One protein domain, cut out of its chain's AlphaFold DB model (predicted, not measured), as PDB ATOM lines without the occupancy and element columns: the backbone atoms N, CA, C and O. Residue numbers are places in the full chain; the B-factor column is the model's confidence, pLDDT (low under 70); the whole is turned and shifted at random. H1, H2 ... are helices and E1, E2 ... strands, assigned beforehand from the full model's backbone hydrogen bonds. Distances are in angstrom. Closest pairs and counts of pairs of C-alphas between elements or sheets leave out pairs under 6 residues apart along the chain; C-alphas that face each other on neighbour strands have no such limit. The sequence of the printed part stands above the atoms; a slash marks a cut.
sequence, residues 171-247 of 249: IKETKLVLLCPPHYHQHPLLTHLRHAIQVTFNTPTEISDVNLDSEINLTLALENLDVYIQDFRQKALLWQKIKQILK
ATOM      1  N   ILE A 171     151.662 211.332 120.922       52.22
ATOM      2  CA  ILE A 171     151.021 211.192 122.239       52.22
ATOM      3  C   ILE A 171     152.048 210.906 123.362       52.22
ATOM      4  O   ILE A 171     151.675 210.926 124.527       52.22
ATOM      5  N   LYS A 172     153.342 210.689 123.069       53.38
ATOM      6  CA  LYS A 172     154.322 210.223 124.078       53.38
ATOM      7  C   LYS A 172     155.555 211.109 124.286       53.38
ATOM      8  O   LYS A 172     156.662 210.604 124.400       53.38
ATOM      9  N   GLU A 173     155.383 212.413 124.410       57.50
ATOM     10  CA  GLU A 173     156.367 213.206 125.157       57.50
ATOM     11  C   GLU A 173     155.616 214.012 126.203       57.50
ATOM     12  O   GLU A 173     155.448 215.207 126.022       57.50
ATOM     13  N   THR A 174     155.099 213.381 127.263       58.12
ATOM     14  CA  THR A 174     154.614 214.126 128.436       58.12
ATOM     15  C   THR A 174     155.771 214.988 128.939       58.12
ATOM     16  O   THR A 174     156.755 214.464 129.454       58.12
ATOM     17  N   LYS A 175     155.690 216.309 128.750       69.25
ATOM     18  CA  LYS A 175     156.760 217.226 129.170       69.25
ATOM     19  C   LYS A 175     156.538 217.750 130.585       69.25
ATOM     20  O   LYS A 175     157.500 218.213 131.182       69.25
ATOM     21  N   LEU A 176     155.309 217.672 131.110       78.50
ATOM     22  CA  LEU A 176     154.960 218.121 132.458       78.50
ATOM     23  C   LEU A 176     154.010 217.143 133.163       78.50
ATOM     24  O   LEU A 176     152.948 216.816 132.628       78.50
ATOM     25  N   VAL A 177     154.342 216.757 134.395       82.56
ATOM     26  CA  VAL A 177     153.442 216.014 135.295       82.56
ATOM     27  C   VAL A 177     152.995 216.907 136.444       82.56
ATOM     28  O   VAL A 177     153.817 217.500 137.142       82.56
ATOM     29  N   LEU A 178     151.683 216.986 136.655       85.62
ATOM     30  CA  LEU A 178     151.063 217.596 137.824       85.62
ATOM     31  C   LEU A 178     150.814 216.502 138.866       85.62
ATOM     32  O   LEU A 178     149.938 215.657 138.671       85.62
ATOM     33  N   LEU A 179     151.570 216.520 139.964       84.56
ATOM     34  CA  LEU A 179     151.355 215.588 141.067       84.56
ATOM     35  C   LEU A 179     150.224 216.092 141.955       84.56
ATOM     36  O   LEU A 179     150.306 217.187 142.515       84.56
ATOM     37  N   CYS A 180     149.167 215.295 142.065       82.81
ATOM     38  CA  CYS A 180     147.979 215.583 142.856       82.81
ATOM     39  C   CYS A 180     147.483 214.323 143.565       82.81
ATOM     40  O   CYS A 180     147.448 213.259 142.944       82.81
ATOM     41  N   PRO A 181     146.995 214.445 144.811       82.12
ATOM     42  CA  PRO A 181     146.274 213.363 145.464       82.12
ATOM     43  C   PRO A 181     145.112 212.822 144.604       82.12
ATOM     44  O   PRO A 181     144.438 213.611 143.926       82.12
ATOM     45  N   PRO A 182     144.828 211.505 144.650       79.50
ATOM     46  CA  PRO A 182     143.877 210.842 143.752       79.50
ATOM     47  C   PRO A 182     142.453 211.400 143.852       79.50
ATOM     48  O   PRO A 182     141.734 211.476 142.855       79.50
ATOM     49  N   HIS A 183     142.047 211.884 145.028       80.50
ATOM     50  CA  HIS A 183     140.724 212.484 145.229       80.50
ATOM     51  C   HIS A 183     140.520 213.809 144.484       80.50
ATOM     52  O   HIS A 183     139.381 214.231 144.300       80.50
ATOM     53  N   TYR A 184     141.593 214.451 144.012       81.06
ATOM     54  CA  TYR A 184     141.514 215.683 143.232       81.06
ATOM     55  C   TYR A 184     141.600 215.466 141.717       81.06
ATOM     56  O   TYR A 184     141.419 216.429 140.980       81.06
ATOM     57  N   HIS A 185     141.836 214.247 141.215       80.44
ATOM     58  CA  HIS A 185     142.076 214.000 139.778       80.44
ATOM     59  C   HIS A 185     140.936 214.472 138.866       80.44
ATOM     60  O   HIS A 185     141.180 214.923 137.749       80.44
ATOM     61  N   GLN A 186     139.693 214.415 139.348       81.44
ATOM     62  CA  GLN A 186     138.505 214.868 138.614       81.44
ATOM     63  C   GLN A 186     138.154 216.339 138.878       81.44
ATOM     64  O   GLN A 186     137.135 216.838 138.398       81.44
ATOM     65  N   HIS A 187     138.968 217.053 139.656       84.69
ATOM     66  CA  HIS A 187     138.649 218.411 140.055       84.69
ATOM     67  C   HIS A 187     138.738 219.373 138.852       84.69
ATOM     68  O   HIS A 187     139.776 219.418 138.179       84.69
ATOM     69  N   PRO A 188     137.720 220.227 138.606       84.62
ATOM     70  CA  PRO A 188     137.681 221.115 137.440       84.62
ATOM     71  C   PRO A 188     138.909 222.019 137.304       84.62
ATOM     72  O   PRO A 188     139.348 222.315 136.197       84.62
ATOM     73  N   LEU A 189     139.491 222.446 138.431       84.81
ATOM     74  CA  LEU A 189     140.705 223.266 138.436       84.81
ATOM     75  C   LEU A 189     141.882 222.571 137.738       84.81
ATOM     76  O   LEU A 189     142.596 223.239 136.998       84.81
ATOM     77  N   LEU A 190     142.072 221.261 137.932       85.88
ATOM     78  CA  LEU A 190     143.163 220.523 137.289       85.88
ATOM     79  C   LEU A 190     142.920 220.369 135.791       85.88
ATOM     80  O   LEU A 190     143.848 220.539 135.005       85.88
ATOM     81  N   THR A 191     141.671 220.133 135.389       85.31
ATOM     82  CA  THR A 191     141.282 220.094 133.975       85.31
ATOM     83  C   THR A 191     141.542 221.436 133.294       85.31
ATOM     84  O   THR A 191     142.176 221.481 132.241       85.31
ATOM     85  N   HIS A 192     141.126 222.542 133.920       87.00
ATOM     86  CA  HIS A 192     141.384 223.886 133.405       87.00
ATOM     87  C   HIS A 192     142.877 224.210 133.367       87.00
ATOM     88  O   HIS A 192     143.347 224.784 132.389       87.00
ATOM     89  N   LEU A 193     143.630 223.824 134.398       86.88
ATOM     90  CA  LEU A 193     145.071 224.040 134.459       86.88
ATOM     91  C   LEU A 193     145.791 223.260 133.354       86.88
ATOM     92  O   LEU A 193     146.586 223.838 132.618       86.88
ATOM     93  N   ARG A 194     145.457 221.977 133.177       86.69
ATOM     94  CA  ARG A 194     145.975 221.118 132.103       86.69
ATOM     95  C   ARG A 194     145.700 221.724 130.730       86.69
ATOM     96  O   ARG A 194     146.615 221.836 129.919       86.69
ATOM     97  N   HIS A 195     144.461 222.149 130.490       84.12
ATOM     98  CA  HIS A 195     144.073 222.779 129.231       84.12
ATOM     99  C   HIS A 195     144.819 224.102 129.010       84.12
ATOM    100  O   HIS A 195     145.371 224.329 127.938       84.12
ATOM    101  N   ALA A 196     144.915 224.954 130.034       84.50
ATOM    102  CA  ALA A 196     145.638 226.219 129.950       84.50
ATOM    103  C   ALA A 196     147.124 226.011 129.618       84.50
ATOM    104  O   ALA A 196     147.675 226.749 128.799       84.50
ATOM    105  N   ILE A 197     147.770 225.002 130.208       84.75
ATOM    106  CA  ILE A 197     149.170 224.662 129.926       84.75
ATOM    107  C   ILE A 197     149.333 224.160 128.487       84.75
ATOM    108  O   ILE A 197     150.226 224.623 127.776       84.75
ATOM    109  N   GLN A 198     148.451 223.261 128.042       83.25
ATOM    110  CA  GLN A 198     148.471 222.730 126.678       83.25
ATOM    111  C   GLN A 198     148.284 223.836 125.636       83.25
ATOM    112  O   GLN A 198     149.048 223.894 124.678       83.25
ATOM    113  N   VAL A 199     147.333 224.749 125.847       81.69
ATOM    114  CA  VAL A 199     147.076 225.870 124.929       81.69
ATOM    115  C   VAL A 199     148.223 226.883 124.936       81.69
ATOM    116  O   VAL A 199     148.629 227.356 123.880       81.69
ATOM    117  N   THR A 200     148.771 227.215 126.109       83.31
ATOM    118  CA  THR A 200     149.761 228.301 126.232       83.31
ATOM    119  C   THR A 200     151.168 227.872 125.815       83.31
ATOM    120  O   THR A 200     151.891 228.655 125.208       83.31
ATOM    121  N   PHE A 201     151.576 226.644 126.149       80.19
ATOM    122  CA  PHE A 201     152.958 226.178 125.977       80.19
ATOM    123  C   PHE A 201     153.087 225.019 124.987       80.19
ATOM    124  O   PHE A 201     154.175 224.458 124.860       80.19
ATOM    125  N   ASN A 202     151.993 224.606 124.332       79.00
ATOM    126  CA  ASN A 202     151.948 223.418 123.470       79.00
ATOM    127  C   ASN A 202     152.591 222.184 124.142       79.00
ATOM    128  O   ASN A 202     153.295 221.390 123.516       79.00
ATOM    129  N   THR A 203     152.417 222.088 125.463       76.12
ATOM    130  CA  THR A 203     153.097 221.120 126.323       76.12
ATOM    131  C   THR A 203     152.077 220.089 126.800       76.12
ATOM    132  O   THR A 203     151.170 220.430 127.568       76.12
ATOM    133  N   PRO A 204     152.191 218.822 126.370       76.19
ATOM    134  CA  PRO A 204     151.331 217.761 126.875       76.19
ATOM    135  C   PRO A 204     151.591 217.566 128.374       76.19
ATOM    136  O   PRO A 204     152.723 217.367 128.818       76.19
ATOM    137  N   THR A 205     150.506 217.681 129.135       80.31
ATOM    138  CA  THR A 205     150.496 217.640 130.597       80.31
ATOM    139  C   THR A 205     149.673 216.450 131.079       80.31
ATOM    140  O   THR A 205     148.565 216.218 130.571       80.31
ATOM    141  N   GLU A 206     150.202 215.732 132.063       82.31
ATOM    142  CA  GLU A 206     149.588 214.570 132.710       82.31
ATOM    143  C   GLU A 206     149.329 214.854 134.194       82.31
ATOM    144  O   GLU A 206     150.041 215.643 134.811       82.31
ATOM    145  N   ILE A 207     148.279 214.251 134.753       82.75
ATOM    146  CA  ILE A 207     147.948 214.332 136.180       82.75
ATOM    147  C   ILE A 207     148.229 212.950 136.764       82.75
ATOM    148  O   ILE A 207     147.691 211.970 136.257       82.75
ATOM    149  N   SER A 208     149.064 212.880 137.797       78.25
ATOM    150  CA  SER A 208     149.450 211.629 138.458       78.25
ATOM    151  C   SER A 208     149.418 211.811 139.974       78.25
ATOM    152  O   SER A 208     149.604 212.914 140.480       78.25
ATOM    153  N   ASP A 209     149.169 210.742 140.715       75.88
ATOM    154  CA  ASP A 209     149.324 210.652 142.171       75.88
ATOM    155  C   ASP A 209     150.659 210.016 142.584       75.88
ATOM    156  O   ASP A 209     151.106 210.183 143.718       75.88
ATOM    157  N   VAL A 210     151.324 209.331 141.654       71.38
ATOM    158  CA  VAL A 210     152.628 208.704 141.865       71.38
ATOM    159  C   VAL A 210     153.719 209.608 141.306       71.38
ATOM    160  O   VAL A 210     153.626 210.070 140.163       71.38
ATOM    161  N   ASN A 211     154.769 209.839 142.103       64.12
ATOM    162  CA  ASN A 211     155.987 210.462 141.604       64.12
ATOM    163  C   ASN A 211     156.646 209.498 140.610       64.12
ATOM    164  O   ASN A 211     157.204 208.472 140.997       64.12
ATOM    165  N   LEU A 212     156.500 209.797 139.323       62.12
ATOM    166  CA  LEU A 212     157.121 209.041 138.246       62.12
ATOM    167  C   LEU A 212     158.598 209.439 138.199       62.12
ATOM    168  O   LEU A 212     158.988 210.346 137.465       62.12
ATOM    169  N   ASP A 213     159.419 208.786 139.018       51.50
ATOM    170  CA  ASP A 213     160.867 208.920 138.919       51.50
ATOM    171  C   ASP A 213     161.312 208.363 137.557       51.50
ATOM    172  O   ASP A 213     161.180 207.164 137.301       51.50
ATOM    173  N   SER A 214     161.858 209.229 136.692       48.69
ATOM    174  CA  SER A 214     163.176 209.060 136.029       48.69
ATOM    175  C   SER A 214     163.273 209.595 134.590       48.69
ATOM    176  O   SER A 214     164.390 209.768 134.116       48.69
ATOM    177  N   GLU A 215     162.180 209.897 133.879       51.00
ATOM    178  CA  GLU A 215     162.277 210.306 132.452       51.00
ATOM    179  C   GLU A 215     161.426 211.521 132.052       51.00
ATOM    180  O   GLU A 215     161.505 211.992 130.916       51.00
ATOM    181  N   ILE A 216     160.625 212.071 132.966       56.22
ATOM    182  CA  ILE A 216     159.778 213.229 132.665       56.22
ATOM    183  C   ILE A 216     160.520 214.491 133.090       56.22
ATOM    184  O   ILE A 216     160.807 214.695 134.265       56.22
ATOM    185  N   ASN A 217     160.851 215.336 132.113       58.56
ATOM    186  CA  ASN A 217     161.751 216.473 132.313       58.56
ATOM    187  C   ASN A 217     161.233 217.525 133.315       58.56
ATOM    188  O   ASN A 217     162.033 218.334 133.780       58.56
ATOM    189  N   LEU A 218     159.932 217.562 133.647       70.81
ATOM    190  CA  LEU A 218     159.362 218.557 134.563       70.81
ATOM    191  C   LEU A 218     158.214 217.956 135.396       70.81
ATOM    192  O   LEU A 218     157.180 217.552 134.862       70.81
ATOM    193  N   THR A 219     158.366 217.968 136.720       73.38
ATOM    194  CA  THR A 219     157.349 217.514 137.682       73.38
ATOM    195  C   THR A 219     156.968 218.667 138.607       73.38
ATOM    196  O   THR A 219     157.839 219.328 139.173       73.38
ATOM    197  N   LEU A 220     155.668 218.923 138.771       81.25
ATOM    198  CA  LEU A 220     155.132 219.961 139.654       81.25
ATOM    199  C   LEU A 220     154.216 219.332 140.708       81.25
ATOM    200  O   LEU A 220     153.132 218.850 140.382       81.25
ATOM    201  N   ALA A 221     154.622 219.393 141.976       78.50
ATOM    202  CA  ALA A 221     153.794 218.955 143.094       78.50
ATOM    203  C   ALA A 221     152.788 220.028 143.528       78.50
ATOM    204  O   ALA A 221     153.155 221.176 143.785       78.50
ATOM    205  N   LEU A 222     151.513 219.642 143.615       79.06
ATOM    206  CA  LEU A 222     150.427 220.469 144.133       79.06
ATOM    207  C   LEU A 222     150.081 219.984 145.547       79.06
ATOM    208  O   LEU A 222     149.376 218.997 145.723       79.06
ATOM    209  N   GLU A 223     150.616 220.677 146.555       68.25
ATOM    210  CA  GLU A 223     150.565 220.262 147.968       68.25
ATOM    211  C   GLU A 223     149.139 220.234 148.546       68.25
ATOM    212  O   GLU A 223     148.815 219.360 149.346       68.25
ATOM    213  N   ASN A 224     148.263 221.160 148.127       75.19
ATOM    214  CA  ASN A 224     146.843 221.149 148.481       75.19
ATOM    215  C   ASN A 224     146.016 221.969 147.475       75.19
ATOM    216  O   ASN A 224     146.217 223.178 147.332       75.19
ATOM    217  N   LEU A 225     145.064 221.326 146.791       77.19
ATOM    218  CA  LEU A 225     144.247 221.997 145.782       77.19
ATOM    219  C   LEU A 225     143.309 223.060 146.384       77.19
ATOM    220  O   LEU A 225     143.041 224.072 145.735       77.19
ATOM    221  N   ASP A 226     142.884 222.884 147.638       76.75
ATOM    222  CA  ASP A 226     141.945 223.775 148.331       76.75
ATOM    223  C   ASP A 226     142.515 225.183 148.527       76.75
ATOM    224  O   ASP A 226     141.803 226.179 148.386       76.75
ATOM    225  N   VAL A 227     143.829 225.277 148.743       79.94
ATOM    226  CA  VAL A 227     144.552 226.552 148.868       79.94
ATOM    227  C   VAL A 227     144.452 227.356 147.574       79.94
ATOM    228  O   VAL A 227     144.206 228.563 147.594       79.94
ATOM    229  N   TYR A 228     144.580 226.683 146.429       80.44
ATOM    230  CA  TYR A 228     144.430 227.331 145.133       80.44
ATOM    231  C   TYR A 228     142.978 227.663 144.840       80.44
ATOM    232  O   TYR A 228     142.733 228.663 144.188       80.44
ATOM    233  N   ILE A 229     142.005 226.874 145.293       78.31
ATOM    234  CA  ILE A 229     140.584 227.162 145.061       78.31
ATOM    235  C   ILE A 229     140.171 228.452 145.780       78.31
ATOM    236  O   ILE A 229     139.502 229.289 145.166       78.31
ATOM    237  N   GLN A 230     140.606 228.615 147.031       81.75
ATOM    238  CA  GLN A 230     140.192 229.703 147.917       81.75
ATOM    239  C   GLN A 230     140.961 231.012 147.692       81.75
ATOM    240  O   GLN A 230     140.370 232.083 147.825       81.75
ATOM    241  N   ASP A 231     142.246 230.956 147.321       84.88
ATOM    242  CA  ASP A 231     143.085 232.151 147.176       84.88
ATOM    243  C   ASP A 231     143.531 232.392 145.724       84.88
ATOM    244  O   ASP A 231     144.331 231.662 145.130       84.88
ATOM    245  N   PHE A 232     143.057 233.501 145.152       83.06
ATOM    246  CA  PHE A 232     143.451 233.950 143.818       83.06
ATOM    247  C   PHE A 232     144.959 234.224 143.697       83.06
ATOM    248  O   PHE A 232     145.550 233.960 142.647       83.06
ATOM    249  N   ARG A 233     145.612 234.716 144.758       85.06
ATOM    250  CA  ARG A 233     147.059 234.985 144.746       85.06
ATOM    251  C   ARG A 233     147.848 233.694 144.571       85.06
ATOM    252  O   ARG A 233     148.821 233.675 143.821       85.06
ATOM    253  N   GLN A 234     147.387 232.608 145.182       85.19
ATOM    254  CA  GLN A 234     148.014 231.294 145.049       85.19
ATOM    255  C   GLN A 234     147.859 230.739 143.631       85.19
ATOM    256  O   GLN A 234     148.819 230.187 143.094       85.19
ATOM    257  N   LYS A 235     146.714 230.962 142.965       85.56
ATOM    258  CA  LYS A 235     146.549 230.629 141.533       85.56
ATOM    259  C   LYS A 235     147.539 231.395 140.654       85.56
ATOM    260  O   LYS A 235     148.151 230.813 139.759       85.56
ATOM    261  N   ALA A 236     147.715 232.692 140.910       84.62
ATOM    262  CA  ALA A 236     148.650 233.525 140.155       84.62
ATOM    263  C   ALA A 236     150.111 233.081 140.358       84.62
ATOM    264  O   ALA A 236     150.858 232.960 139.386       84.62
ATOM    265  N   LEU A 237     150.498 232.767 141.599       86.25
ATOM    266  CA  LEU A 237     151.823 232.233 141.930       86.25
ATOM    267  C   LEU A 237     152.066 230.864 141.287       86.25
ATOM    268  O   LEU A 237     153.137 230.627 140.730       86.25
ATOM    269  N   LEU A 238     151.065 229.981 141.305       86.38
ATOM    270  CA  LEU A 238     151.120 228.688 140.626       86.38
ATOM    271  C   LEU A 238     151.364 228.861 139.123       86.38
ATOM    272  O   LEU A 238     152.253 228.225 138.558       86.38
ATOM    273  N   TRP A 239     150.633 229.774 138.482       86.81
ATOM    274  CA  TRP A 239     150.814 230.071 137.063       86.81
ATOM    275  C   TRP A 239     152.198 230.650 136.751       86.81
ATOM    276  O   TRP A 239     152.797 230.338 135.721       86.81
ATOM    277  N   GLN A 240     152.747 231.468 137.651       85.88
ATOM    278  CA  GLN A 240     154.104 231.988 137.519       85.88
ATOM    279  C   GLN A 240     155.159 230.877 137.635       85.88
ATOM    280  O   GLN A 240     156.100 230.865 136.842       85.88
ATOM    281  N   LYS A 241     154.984 229.923 138.560       84.69
ATOM    282  CA  LYS A 241     155.857 228.741 138.679       84.69
ATOM    283  C   LYS A 241     155.821 227.894 137.407       84.69
ATOM    284  O   LYS A 241     156.869 227.577 136.859       84.69
ATOM    285  N   ILE A 242     154.628 227.620 136.876       85.75
ATOM    286  CA  ILE A 242     154.442 226.897 135.606       85.75
ATOM    287  C   ILE A 242     155.170 227.609 134.457       85.75
ATOM    288  O   ILE A 242     155.903 226.976 133.702       85.75
ATOM    289  N   LYS A 243     155.035 228.938 134.358       84.50
ATOM    290  CA  LYS A 243     155.759 229.749 133.368       84.50
ATOM    291  C   LYS A 243     157.275 229.628 133.487       84.50
ATOM    292  O   LYS A 243     157.949 229.644 132.469       84.50
ATOM    293  N   GLN A 244     157.816 229.577 134.701       83.00
ATOM    294  CA  GLN A 244     159.259 229.438 134.916       83.00
ATOM    295  C   GLN A 244     159.758 228.052 134.505       83.00
ATOM    296  O   GLN A 244     160.789 227.956 133.852       83.00
ATOM    297  N   ILE A 245     158.995 227.014 134.844       79.06
ATOM    298  CA  ILE A 245     159.286 225.610 134.534       79.06
ATOM    299  C   ILE A 245     159.252 225.355 133.018       79.06
ATOM    300  O   ILE A 245     160.071 224.609 132.500       79.06
ATOM    301  N   LEU A 246     158.338 226.009 132.297       77.56
ATOM    302  CA  LEU A 246     158.120 225.805 130.860       77.56
ATOM    303  C   LEU A 246     158.800 226.849 129.958       77.56
ATOM    304  O   LEU A 246     158.505 226.908 128.763       77.56
ATOM    305  N   LYS A 247     159.676 227.709 130.494       72.19
ATOM    306  CA  LYS A 247     160.396 228.689 129.667       72.19
ATOM    307  C   LYS A 247     161.356 227.970 128.704       72.19
ATOM    308  O   LYS A 247     162.125 227.127 129.160       72.19
TER     309      LYS A 247
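This is residues 171 to 247 of the 249 residues of an uncharacterized protein of Chlamydiales bacterium 38-26 (UniProt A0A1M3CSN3). A small sheet of three parallel strands has one long helix, H1, over one face along the edge strand E2, while a second long helix, H3, runs near H1 and only grazes the sheet. The short helix H2 makes a corner with H3, away from E1 and E2. The printed part has 77 residues, with E1, H1, E2, E3, H2 and H3 along the chain, strand order E2 E1 E3, and a mixed class of helices and strands. It is compact, with a radius of gyration of the C-alphas of 11.8 A and spans of 33 by 26 by 18 A.

E1, residues 176 to 179, is the inner strand. E1, H1 of residues 188 to 201 and E2 of residues 205 to 208 form a strand-helix-strand unit, two parallel neighbour strands with a helix between, its crossover right-handed. N 178 and O 206 are 2.8 A apart, within hydrogen-bond range. H1 is on the sheet, giving two layers, a helix on one face of a sheet; its closest C-alphas to E2 are those of Arg 194 and Thr 205, 5.9 A apart. E3, residues 219 to 221, is parallel to E1, with N 220 and O 177 2.8 A apart. H2, residues 225 to 230, and H3, residues 232 to 245, touch only at the corner, closest at the C-alphas of Tyr 228 and Lys 235, 5.3 A. H1 and H3 are near each other, with 12 pairs of C-alphas within 10 A. In H1, H2 and H3 every O i to N i+4 pair is within hydrogen-bond range.

E1 begins at C-alpha 176 (154.960, 218.121, 132.458). H1 is 19.8 A long and H3 20.2 A, ending at C-alpha 245 (159.286, 225.610, 134.534).

The C-alphas farthest apart, of Lys 172 and Gln 230, are 33.9 A apart. The printed part has no cut and no long link. Its pLDDT is under 70 at residues 171 to 175, 211 to 217 and 223.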